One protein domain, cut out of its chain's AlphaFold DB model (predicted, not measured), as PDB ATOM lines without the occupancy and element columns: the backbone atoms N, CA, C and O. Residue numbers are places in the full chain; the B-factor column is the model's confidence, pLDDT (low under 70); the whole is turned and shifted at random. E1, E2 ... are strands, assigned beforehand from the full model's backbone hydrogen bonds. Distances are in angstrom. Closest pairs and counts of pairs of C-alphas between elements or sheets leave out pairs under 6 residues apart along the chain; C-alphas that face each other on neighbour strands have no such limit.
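AT A GLANCE: This is residues 3 to 76 of the 333 residues of an uncharacterized protein of Clostridium coskatii (UniProt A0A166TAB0). A narrow antiparallel sheet, E4 between E1 and E5, has the hairpin E2 and E3 off to one side and, past one end, a long loop whose residues 54 to 59 stick out. Under half of the 74 printed residues are in its five strands, E1 to E5; the class is all strand, with no named helix. The whole is loose, with a radius of gyration of the C-alphas of 14.4 A and spans of 47, 28 and 22 A.

IN THESE COORDINATES: E1, residues 3 to 6, begins at C-alpha 3 (-31.126, 30.015, 21.184). E2 is residues 18 to 24, E3 27 to 32 and E4, 29.2 A long, 41 to 50. E5, residues 69 to 75, ends at C-alpha 75 (-23.534, 7.329, 21.596).

HOW THE PARTS SIT: Within hydrogen-bond range are N 4 and O 48 of E1 and E4, 3.0 A, and N 45 and O 71 of the hairpin E4 and E5, 2.9 A. E3 and E4 are apart.

THE WHOLE: The printed part has no cut. The links E1 to E2 and E4 to E5 are long. Residues 26 and 51 to 67 have pLDDT under 70.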
ATOM      1  N   PHE A   3     -31.421  31.358  21.652       71.31
ATOM      2  CA  PHE A   3     -31.126  30.015  21.184       71.31
ATOM      3  C   PHE A   3     -31.371  29.055  22.325       71.31
ATOM      4  O   PHE A   3     -30.951  29.314  23.448       71.31
ATOM      5  N   THR A   4     -32.076  27.973  22.036       74.12
ATOM      6  CA  THR A   4     -32.351  26.936  23.022       74.12
ATOM      7  C   THR A   4     -32.046  25.601  22.382       74.12
ATOM      8  O   THR A   4     -32.545  25.295  21.295       74.12
ATOM      9  N   VAL A   5     -31.225  24.816  23.068       75.56
ATOM     10  CA  VAL A   5     -30.936  23.433  22.701       75.56
ATOM     11  C   VAL A   5     -31.649  22.560  23.714       75.56
ATOM     12  O   VAL A   5     -31.484  22.753  24.918       75.56
ATOM     13  N   ILE A   6     -32.464  21.639  23.222       79.81
ATOM     14  CA  ILE A   6     -33.192  20.681  24.046       79.81
ATOM     15  C   ILE A   6     -32.501  19.330  23.886       79.81
ATOM     16  O   ILE A   6     -32.225  18.896  22.759       79.81
ATOM     17  N   ASP A   7     -32.186  18.703  25.013       80.19
ATOM     18  CA  ASP A   7     -31.633  17.358  25.050       80.19
ATOM     19  C   ASP A   7     -32.690  16.298  24.651       80.19
ATOM     20  O   ASP A   7     -33.883  16.600  24.540       80.19
ATOM     21  N   PRO A   8     -32.287  15.039  24.418       79.38
ATOM     22  CA  PRO A   8     -33.223  13.969  24.068       79.38
ATOM     23  C   PRO A   8     -34.289  13.673  25.140       79.38
ATOM     24  O   PRO A   8     -35.328  13.104  24.813       79.38
ATOM     25  N   GLY A   9     -34.048  14.046  26.401       79.31
ATOM     26  CA  GLY A   9     -34.994  13.916  27.514       79.31
ATOM     27  C   GLY A   9     -35.994  15.074  27.619       79.31
ATOM     28  O   GLY A   9     -36.866  15.048  28.485       79.31
ATOM     29  N   GLY A  10     -35.891  16.086  26.752       79.12
ATOM     30  CA  GLY A  10     -36.755  17.263  26.763       79.12
ATOM     31  C   GLY A  10     -36.281  18.387  27.688       79.12
ATOM     32  O   GLY A  10     -36.987  19.389  27.823       79.12
ATOM     33  N   SER A  11     -35.103  18.261  28.303       82.44
ATOM     34  CA  SER A  11     -34.546  19.286  29.188       82.44
ATOM     35  C   SER A  11     -33.712  20.307  28.405       82.44
ATOM     36  O   SER A  11     -32.969  19.944  27.488       82.44
ATOM     37  N   PRO A  12     -33.806  21.609  28.732       80.50
ATOM     38  CA  PRO A  12     -32.975  22.624  28.103       80.50
ATOM     39  C   PRO A  12     -31.523  22.506  28.580       80.50
ATOM     40  O   PRO A  12     -31.249  22.427  29.779       80.50
ATOM     41  N   ILE A  13     -30.578  22.552  27.641       78.88
ATOM     42  CA  ILE A  13     -29.148  22.638  27.948       78.88
ATOM     43  C   ILE A  13     -28.827  24.060  28.417       78.88
ATOM     44  O   ILE A  13     -29.301  25.033  27.836       78.88
ATOM     45  N   SER A  14     -28.005  24.171  29.464       79.88
ATOM     46  CA  SER A  14     -27.574  25.457  30.022       79.88
ATOM     47  C   SER A  14     -26.948  26.368  28.961       79.88
ATOM     48  O   SER A  14     -26.054  25.944  28.226       79.88
ATOM     49  N   ASP A  15     -27.333  27.647  28.969       73.50
ATOM     50  CA  ASP A  15     -26.789  28.684  28.081       73.50
ATOM     51  C   ASP A  15     -25.257  28.804  28.160       73.50
ATOM     52  O   ASP A  15     -24.610  29.158  27.179       73.50
ATOM     53  N   SER A  16     -24.656  28.449  29.303       78.62
ATOM     54  CA  SER A  16     -23.196  28.436  29.495       78.62
ATOM     55  C   SER A  16     -22.453  27.445  28.585       78.62
ATOM     56  O   SER A  16     -21.264  27.619  28.323       78.62
ATOM     57  N   ASN A  17     -23.156  26.436  28.063       80.06
ATOM     58  CA  ASN A  17     -22.617  25.426  27.156       80.06
ATOM     59  C   ASN A  17     -22.865  25.750  25.676       80.06
ATOM     60  O   ASN A  17     -22.446  24.980  24.809       80.06
ATOM     61  N   ILE A  18     -23.533  26.869  25.380       79.31
ATOM     62  CA  ILE A  18     -23.883  27.301  24.027       79.31
ATOM     63  C   ILE A  18     -23.003  28.494  23.645       79.31
ATOM     64  O   ILE A  18     -23.009  29.537  24.289       79.31
ATOM     65  N   THR A  19     -22.263  28.362  22.550       82.31
ATOM     66  CA  THR A  19     -21.511  29.454  21.925       82.31
ATOM     67  C   THR A  19     -22.175  29.839  20.613       82.31
ATOM     68  O   THR A  19     -22.436  28.984  19.765       82.31
ATOM     69  N   VAL A  20     -22.428  31.135  20.426       79.75
ATOM     70  CA  VAL A  20     -23.039  31.681  19.208       79.75
ATOM     71  C   VAL A  20     -22.118  32.725  18.602       79.75
ATOM     72  O   VAL A  20     -21.775  33.701  19.263       79.75
ATOM     73  N   THR A  21     -21.748  32.544  17.334       84.56
ATOM     74  CA  THR A  21     -20.857  33.464  16.613       84.56
ATOM     75  C   THR A  21     -21.559  34.007  15.372       84.56
ATOM     76  O   THR A  21     -22.070  33.239  14.558       84.56
ATOM     77  N   ASN A  22     -21.599  35.331  15.203       82.75
ATOM     78  CA  ASN A  22     -22.078  35.944  13.964       82.75
ATOM     79  C   ASN A  22     -21.002  35.805  12.875       82.75
ATOM     80  O   ASN A  22     -19.855  36.175  13.105       82.75
ATOM     81  N   VAL A  23     -21.368  35.252  11.717       86.62
ATOM     82  CA  VAL A  23     -20.422  34.970  10.617       86.62
ATOM     83  C   VAL A  23     -20.710  35.771   9.346       86.62
ATOM     84  O   VAL A  23     -19.829  35.890   8.502       86.62
ATOM     85  N   ALA A  24     -21.915  36.330   9.203       83.44
ATOM     86  CA  ALA A  24     -22.294  37.266   8.140       83.44
ATOM     87  C   ALA A  24     -23.615  37.980   8.497       83.44
ATOM     88  O   ALA A  24     -24.216  37.701   9.544       83.44
ATOM     89  N   ASP A  25     -24.109  38.859   7.610       80.06
ATOM     90  CA  ASP A  25     -25.433  39.477   7.769       80.06
ATOM     91  C   ASP A  25     -26.496  38.390   7.983       80.06
ATOM     92  O   ASP A  25     -26.677  37.488   7.162       80.06
ATOM     93  N   LYS A  26     -27.144  38.444   9.153       69.94
ATOM     94  CA  LYS A  26     -28.178  37.499   9.620       69.94
ATOM     95  C   LYS A  26     -27.767  36.018   9.652       69.94
ATOM     96  O   LYS A  26     -28.631  35.167   9.850       69.94
ATOM     97  N   THR A  27     -26.478  35.704   9.534       74.88
ATOM     98  CA  THR A  27     -25.963  34.329   9.573       74.88
ATOM     99  C   THR A  27     -25.152  34.111  10.844       74.88
ATOM    100  O   THR A  27     -24.242  34.881  11.159       74.88
ATOM    101  N   TYR A  28     -25.475  33.049  11.576       75.44
ATOM    102  CA  TYR A  28     -24.853  32.710  12.853       75.44
ATOM    103  C   TYR A  28     -24.440  31.239  12.853       75.44
ATOM    104  O   TYR A  28     -25.155  30.392  12.321       75.44
ATOM    105  N   THR A  29     -23.299  30.945  13.469       77.94
ATOM    106  CA  THR A  29     -22.859  29.585  13.789       77.94
ATOM    107  C   THR A  29     -23.090  29.300  15.267       77.94
ATOM    108  O   THR A  29     -22.951  30.185  16.115       77.94
ATOM    109  N   TYR A  30     -23.447  28.052  15.558       76.19
ATOM    110  CA  TYR A  30     -23.741  27.560  16.901       76.19
ATOM    111  C   TYR A  30     -22.787  26.423  17.227       76.19
ATOM    112  O   TYR A  30     -22.594  25.522  16.414       76.19
ATOM    113  N   SER A  31     -22.215  26.451  18.422       78.69
ATOM    114  CA  SER A  31     -21.472  25.333  18.990       78.69
ATOM    115  C   SER A  31     -22.040  25.039  20.368       78.69
ATOM    116  O   SER A  31     -22.246  25.955  21.160       78.69
ATOM    117  N   VAL A  32     -22.340  23.774  20.636       77.62
ATOM    118  CA  VAL A  32     -22.953  23.339  21.890       77.62
ATOM    119  C   VAL A  32     -22.096  22.225  22.457       77.62
ATOM    120  O   VAL A  32     -21.805  21.254  21.760       77.62
ATOM    121  N   LYS A  33     -21.702  22.357  23.721       80.81
ATOM    122  CA  LYS A  33     -21.112  21.252  24.474       80.81
ATOM    123  C   LYS A  33     -22.236  20.457  25.120       80.81
ATOM    124  O   LYS A  33     -23.000  20.998  25.914       80.81
ATOM    125  N   VAL A  34     -22.338  19.185  24.761       77.38
ATOM    126  CA  VAL A  34     -23.308  18.253  25.339       77.38
ATOM    127  C   VAL A  34     -22.559  17.128  26.034       77.38
ATOM    128  O   VAL A  34     -21.497  16.718  25.567       77.38
ATOM    129  N   ASP A  35     -23.112  16.649  27.143       79.00
ATOM    130  CA  ASP A  35     -22.674  15.416  27.787       79.00
ATOM    131  C   ASP A  35     -23.650  14.298  27.388       79.00
ATOM    132  O   ASP A  35     -24.802  14.305  27.830       79.00
ATOM    133  N   PRO A  36     -23.243  13.377  26.498       74.94
ATOM    134  CA  PRO A  36     -24.105  12.297  26.053       74.94
ATOM    135  C   PRO A  36     -24.122  11.095  27.009       74.94
ATOM    136  O   PRO A  36     -24.804  10.122  26.705       74.94
ATOM    137  N   SER A  37     -23.389  11.124  28.131       73.44
ATOM    138  CA  SER A  37     -23.158   9.952  28.997       73.44
ATOM    139  C   SER A  37     -24.429   9.309  29.566       73.44
ATOM    140  O   SER A  37     -24.427   8.118  29.869       73.44
ATOM    141  N   ALA A  38     -25.525  10.066  29.664       76.62
ATOM    142  CA  ALA A  38     -26.826   9.572  30.112       76.62
ATOM    143  C   ALA A  38     -27.630   8.827  29.024       76.62
ATOM    144  O   ALA A  38     -28.703   8.295  29.312       76.62
ATOM    145  N   PHE A  39     -27.153   8.796  27.778       81.12
ATOM    146  CA  PHE A  39     -27.885   8.263  26.630       81.12
ATOM    147  C   PHE A  39     -27.175   7.072  25.971       81.12
ATOM    148  O   PHE A  39     -25.989   6.836  26.184       81.12
ATOM    149  N   LYS A  40     -27.910   6.313  25.146       83.50
ATOM    150  CA  LYS A  40     -27.394   5.175  24.370       83.50
ATOM    151  C   LYS A  40     -27.919   5.225  22.936       83.50
ATOM    152  O   LYS A  40     -29.084   5.564  22.716       83.50
ATOM    153  N   GLY A  41     -27.073   4.857  21.980       85.94
ATOM    154  CA  GLY A  41     -27.416   4.748  20.567       85.94
ATOM    155  C   GLY A  41     -27.674   6.098  19.899       85.94
ATOM    156  O   GLY A  41     -27.068   7.114  20.236       85.94
ATOM    157  N   ASN A  42     -28.564   6.101  18.908       87.56
ATOM    158  CA  ASN A  42     -28.883   7.297  18.132       87.56
ATOM    159  C   ASN A  42     -29.771   8.246  18.938       87.56
ATOM    160  O   ASN A  42     -30.942   7.953  19.182       87.56
ATOM    161  N   VAL A  43     -29.248   9.425  19.263       86.31
ATOM    162  CA  VAL A  43     -29.996  10.473  19.954       86.31
ATOM    163  C   VAL A  43     -30.112  11.737  19.122       86.31
ATOM    164  O   VAL A  43     -29.217  12.103  18.362       86.31
ATOM    165  N   ASN A  44     -31.255  12.406  19.258       86.50
ATOM    166  CA  ASN A  44     -31.577  13.604  18.499       86.50
ATOM    167  C   ASN A  44     -31.616  14.808  19.433       86.50
ATOM    168  O   ASN A  44     -32.495  14.898  20.288       86.50
ATOM    169  N   TYR A  45     -30.704  15.750  19.226       83.56
ATOM    170  CA  TYR A  45     -30.758  17.059  19.867       83.56
ATOM    171  C   TYR A  45     -31.577  18.004  19.002       83.56
ATOM    172  O   TYR A  45     -31.416  18.032  17.778       83.56
ATOM    173  N   THR A  46     -32.448  18.783  19.641       83.00
ATOM    174  CA  THR A  46     -33.283  19.760  18.940       83.00
ATOM    175  C   THR A  46     -32.732  21.156  19.180       83.00
ATOM    176  O   THR A  46     -32.699  21.634  20.314       83.00
ATOM    177  N   LEU A  47     -32.298  21.816  18.108       78.38
ATOM    178  CA  LEU A  47     -31.861  23.205  18.126       78.38
ATOM    179  C   LEU A  47     -33.009  24.098  17.661       78.38
ATOM    180  O   LEU A  47     -33.484  23.971  16.532       78.38
ATOM    181  N   SER A  48     -33.402  25.038  18.518       75.94
ATOM    182  CA  SER A  48     -34.424  26.036  18.211       75.94
ATOM    183  C   SER A  48     -33.858  27.450  18.344       75.94
ATOM    184  O   SER A  48     -33.073  27.759  19.247       75.94
ATOM    185  N   ALA A  49     -34.260  28.329  17.427       71.62
ATOM    186  CA  ALA A  49     -33.872  29.733  17.427       71.62
ATOM    187  C   ALA A  49     -35.112  30.621  17.347       71.62
ATOM    188  O   ALA A  49     -35.939  30.472  16.444       71.62
ATOM    189  N   LYS A  50     -35.233  31.565  18.284       71.06
ATOM    190  CA  LYS A  50     -36.390  32.460  18.400       71.06
ATOM    191  C   LYS A  50     -35.946  33.917  18.445       71.06
ATOM    192  O   LYS A  50     -34.997  34.286  19.136       71.06
ATOM    193  N   THR A  51     -36.642  34.788  17.721       63.53
ATOM    194  CA  THR A  51     -36.401  36.237  17.798       63.53
ATOM    195  C   THR A  51     -37.304  36.865  18.857       63.53
ATOM    196  O   THR A  51     -38.519  36.703  18.803       63.53
ATOM    197  N   ILE A  52     -36.711  37.605  19.802       59.16
ATOM    198  CA  ILE A  52     -37.427  38.414  20.800       59.16
ATOM    199  C   ILE A  52     -37.127  39.889  20.507       59.16
ATOM    200  O   ILE A  52     -35.958  40.258  20.372       59.16
ATOM    201  N   TYR A  53     -38.161  40.725  20.368       55.38
ATOM    202  CA  TYR A  53     -37.991  42.165  20.146       55.38
ATOM    203  C   TYR A  53     -37.578  42.886  21.433       55.38
ATOM    204  O   TYR A  53     -38.081  42.587  22.511       55.38
ATOM    205  N   LYS A  54     -36.719  43.903  21.297       48.19
ATOM    206  CA  LYS A  54     -36.266  44.770  22.400       48.19
ATOM    207  C   LYS A  54     -37.277  45.872  22.778       48.19
ATOM    208  O   LYS A  54     -37.064  46.576  23.757       48.19
ATOM    209  N   ASN A  55     -38.381  46.023  22.036       46.19
ATOM    210  CA  ASN A  55     -39.252  47.200  22.131       46.19
ATOM    211  C   ASN A  55     -40.691  46.853  22.550       46.19
ATOM    212  O   ASN A  55     -41.545  46.596  21.705       46.19
ATOM    213  N   GLY A  56     -40.953  46.906  23.860       45.53
ATOM    214  CA  GLY A  56     -42.218  47.382  24.446       45.53
ATOM    215  C   GLY A  56     -43.534  46.636  24.173       45.53
ATOM    216  O   GLY A  56     -44.560  47.074  24.682       45.53
ATOM    217  N   LYS A  57     -43.559  45.533  23.417       48.59
ATOM    218  CA  LYS A  57     -44.728  44.635  23.354       48.59
ATOM    219  C   LYS A  57     -44.638  43.578  24.452       48.59
ATOM    220  O   LYS A  57     -43.542  43.151  24.804       48.59
ATOM    221  N   THR A  58     -45.790  43.181  24.992       44.44
ATOM    222  CA  THR A  58     -45.925  42.259  26.128       44.44
ATOM    223  C   THR A  58     -45.050  41.022  25.932       44.44
ATOM    224  O   THR A  58     -45.146  40.344  24.906       44.44
ATOM    225  N   ALA A  59     -44.176  40.749  26.904       44.75
ATOM    226  CA  ALA A  59     -43.316  39.574  26.917       44.75
ATOM    227  C   ALA A  59     -44.171  38.309  26.703       44.75
ATOM    228  O   ALA A  59     -45.026  38.002  27.528       44.75
ATOM    229  N   GLY A  60     -43.992  37.619  25.570       46.62
ATOM    230  CA  GLY A  60     -44.717  36.375  25.275       46.62
ATOM    231  C   GLY A  60     -45.042  36.100  23.802       46.62
ATOM    232  O   GLY A  60     -45.257  34.944  23.449       46.62
ATOM    233  N   GLN A  61     -45.047  37.099  22.910       49.06
ATOM    234  CA  GLN A  61     -45.371  36.854  21.494       49.06
ATOM    235  C   GLN A  61     -44.124  36.519  20.657       49.06
ATOM    236  O   GLN A  61     -43.344  37.387  20.266       49.06
ATOM    237  N   THR A  62     -43.940  35.222  20.392       51.00
ATOM    238  CA  THR A  62     -42.911  34.676  19.491       51.00
ATOM    239  C   THR A  62     -43.329  34.953  18.043       51.00
ATOM    240  O   THR A  62     -44.356  34.444  17.610       51.00
ATOM    241  N   HIS A  63     -42.576  35.763  17.289       52.88
ATOM    242  CA  HIS A  63     -42.987  36.160  15.928       52.88
ATOM    243  C   HIS A  63     -42.409  35.297  14.799       52.88
ATOM    244  O   HIS A  63     -43.007  35.225  13.730       52.88
ATOM    245  N   THR A  64     -41.252  34.663  14.985       52.41
ATOM    246  CA  THR A  64     -40.665  33.766  13.977       52.41
ATOM    247  C   THR A  64     -39.678  32.835  14.666       52.41
ATOM    248  O   THR A  64     -38.676  33.282  15.233       52.41
ATOM    249  N   SER A  65     -39.994  31.544  14.662       58.25
ATOM    250  CA  SER A  65     -39.044  30.476  14.949       58.25
ATOM    251  C   SER A  65     -38.399  30.058  13.634       58.25
ATOM    252  O   SER A  65     -39.104  29.846  12.646       58.25
ATOM    253  N   ALA A  66     -37.073  29.927  13.610       62.88
ATOM    254  CA  ALA A  66     -36.469  29.075  12.591       62.88
ATOM    255  C   ALA A  66     -37.019  27.652  12.781       62.88
ATOM    256  O   ALA A  66     -37.322  27.269  13.912       62.88
ATOM    257  N   SER A  67     -37.182  26.889  11.698       68.06
ATOM    258  CA  SER A  67     -37.562  25.479  11.815       68.06
ATOM    259  C   SER A  67     -36.552  24.752  12.691       68.06
ATOM    260  O   SER A  67     -35.344  24.891  12.472       68.06
ATOM    261  N   ASP A  68     -37.058  23.981  13.651       75.50
ATOM    262  CA  ASP A  68     -36.225  23.181  14.538       75.50
ATOM    263  C   ASP A  68     -35.278  22.306  13.713       75.50
ATOM    264  O   ASP A  68     -35.699  21.579  12.806       75.50
ATOM    265  N   GLN A  69     -33.985  22.400  14.016       78.75
ATOM    266  CA  GLN A  69     -32.970  21.548  13.411       78.75
ATOM    267  C   GLN A  69     -32.711  20.370  14.339       78.75
ATOM    268  O   GLN A  69     -32.526  20.549  15.544       78.75
ATOM    269  N   LYS A  70     -32.694  19.161  13.774       81.12
ATOM    270  CA  LYS A  70     -32.338  17.945  14.504       81.12
ATOM    271  C   LYS A  70     -30.907  17.572  14.171       81.12
ATOM    272  O   LYS A  70     -30.598  17.313  13.012       81.12
ATOM    273  N   GLN A  71     -30.061  17.511  15.191       82.94
ATOM    274  CA  GLN A  71     -28.738  16.918  15.073       82.94
ATOM    275  C   GLN A  71     -28.789  15.513  15.657       82.94
ATOM    276  O   GLN A  71     -29.052  15.345  16.850       82.94
ATOM    277  N   ASN A  72     -28.537  14.515  14.813       85.56
ATOM    278  CA  ASN A  72     -28.335  13.154  15.278       85.56
ATOM    279  C   ASN A  72     -26.879  12.992  15.728       85.56
ATOM    280  O   ASN A  72     -25.962  13.388  14.999       85.56
ATOM    281  N   ILE A  73     -26.683  12.439  16.920       84.81
ATOM    282  CA  ILE A  73     -25.393  11.917  17.358       84.81
ATOM    283  C   ILE A  73     -25.575  10.465  17.791       84.81
ATOM    284  O   ILE A  73     -26.630  10.086  18.301       84.81
ATOM    285  N   HIS A  74     -24.536   9.666  17.588       85.94
ATOM    286  CA  HIS A  74     -24.507   8.275  18.001       85.94
ATOM    287  C   HIS A  74     -23.638   8.129  19.252       85.94
ATOM    288  O   HIS A  74     -22.476   8.540  19.251       85.94
ATOM    289  N   VAL A  75     -24.212   7.575  20.318       85.88
ATOM    290  CA  VAL A  75     -23.534   7.329  21.596       85.88
ATOM    291  C   VAL A  75     -23.269   5.835  21.710       85.88
ATOM    292  O   VAL A  75     -24.203   5.074  21.958       85.88
ATOM    293  N   ALA A  76     -22.011   5.432  21.516       85.25
ATOM    294  CA  ALA A  76     -21.602   4.029  21.573       85.25
ATOM    295  C   ALA A  76     -21.930   3.408  22.937       85.25
ATOM    296  O   ALA A  76     -21.727   4.035  23.984       85.25
TER     297      ALA A  76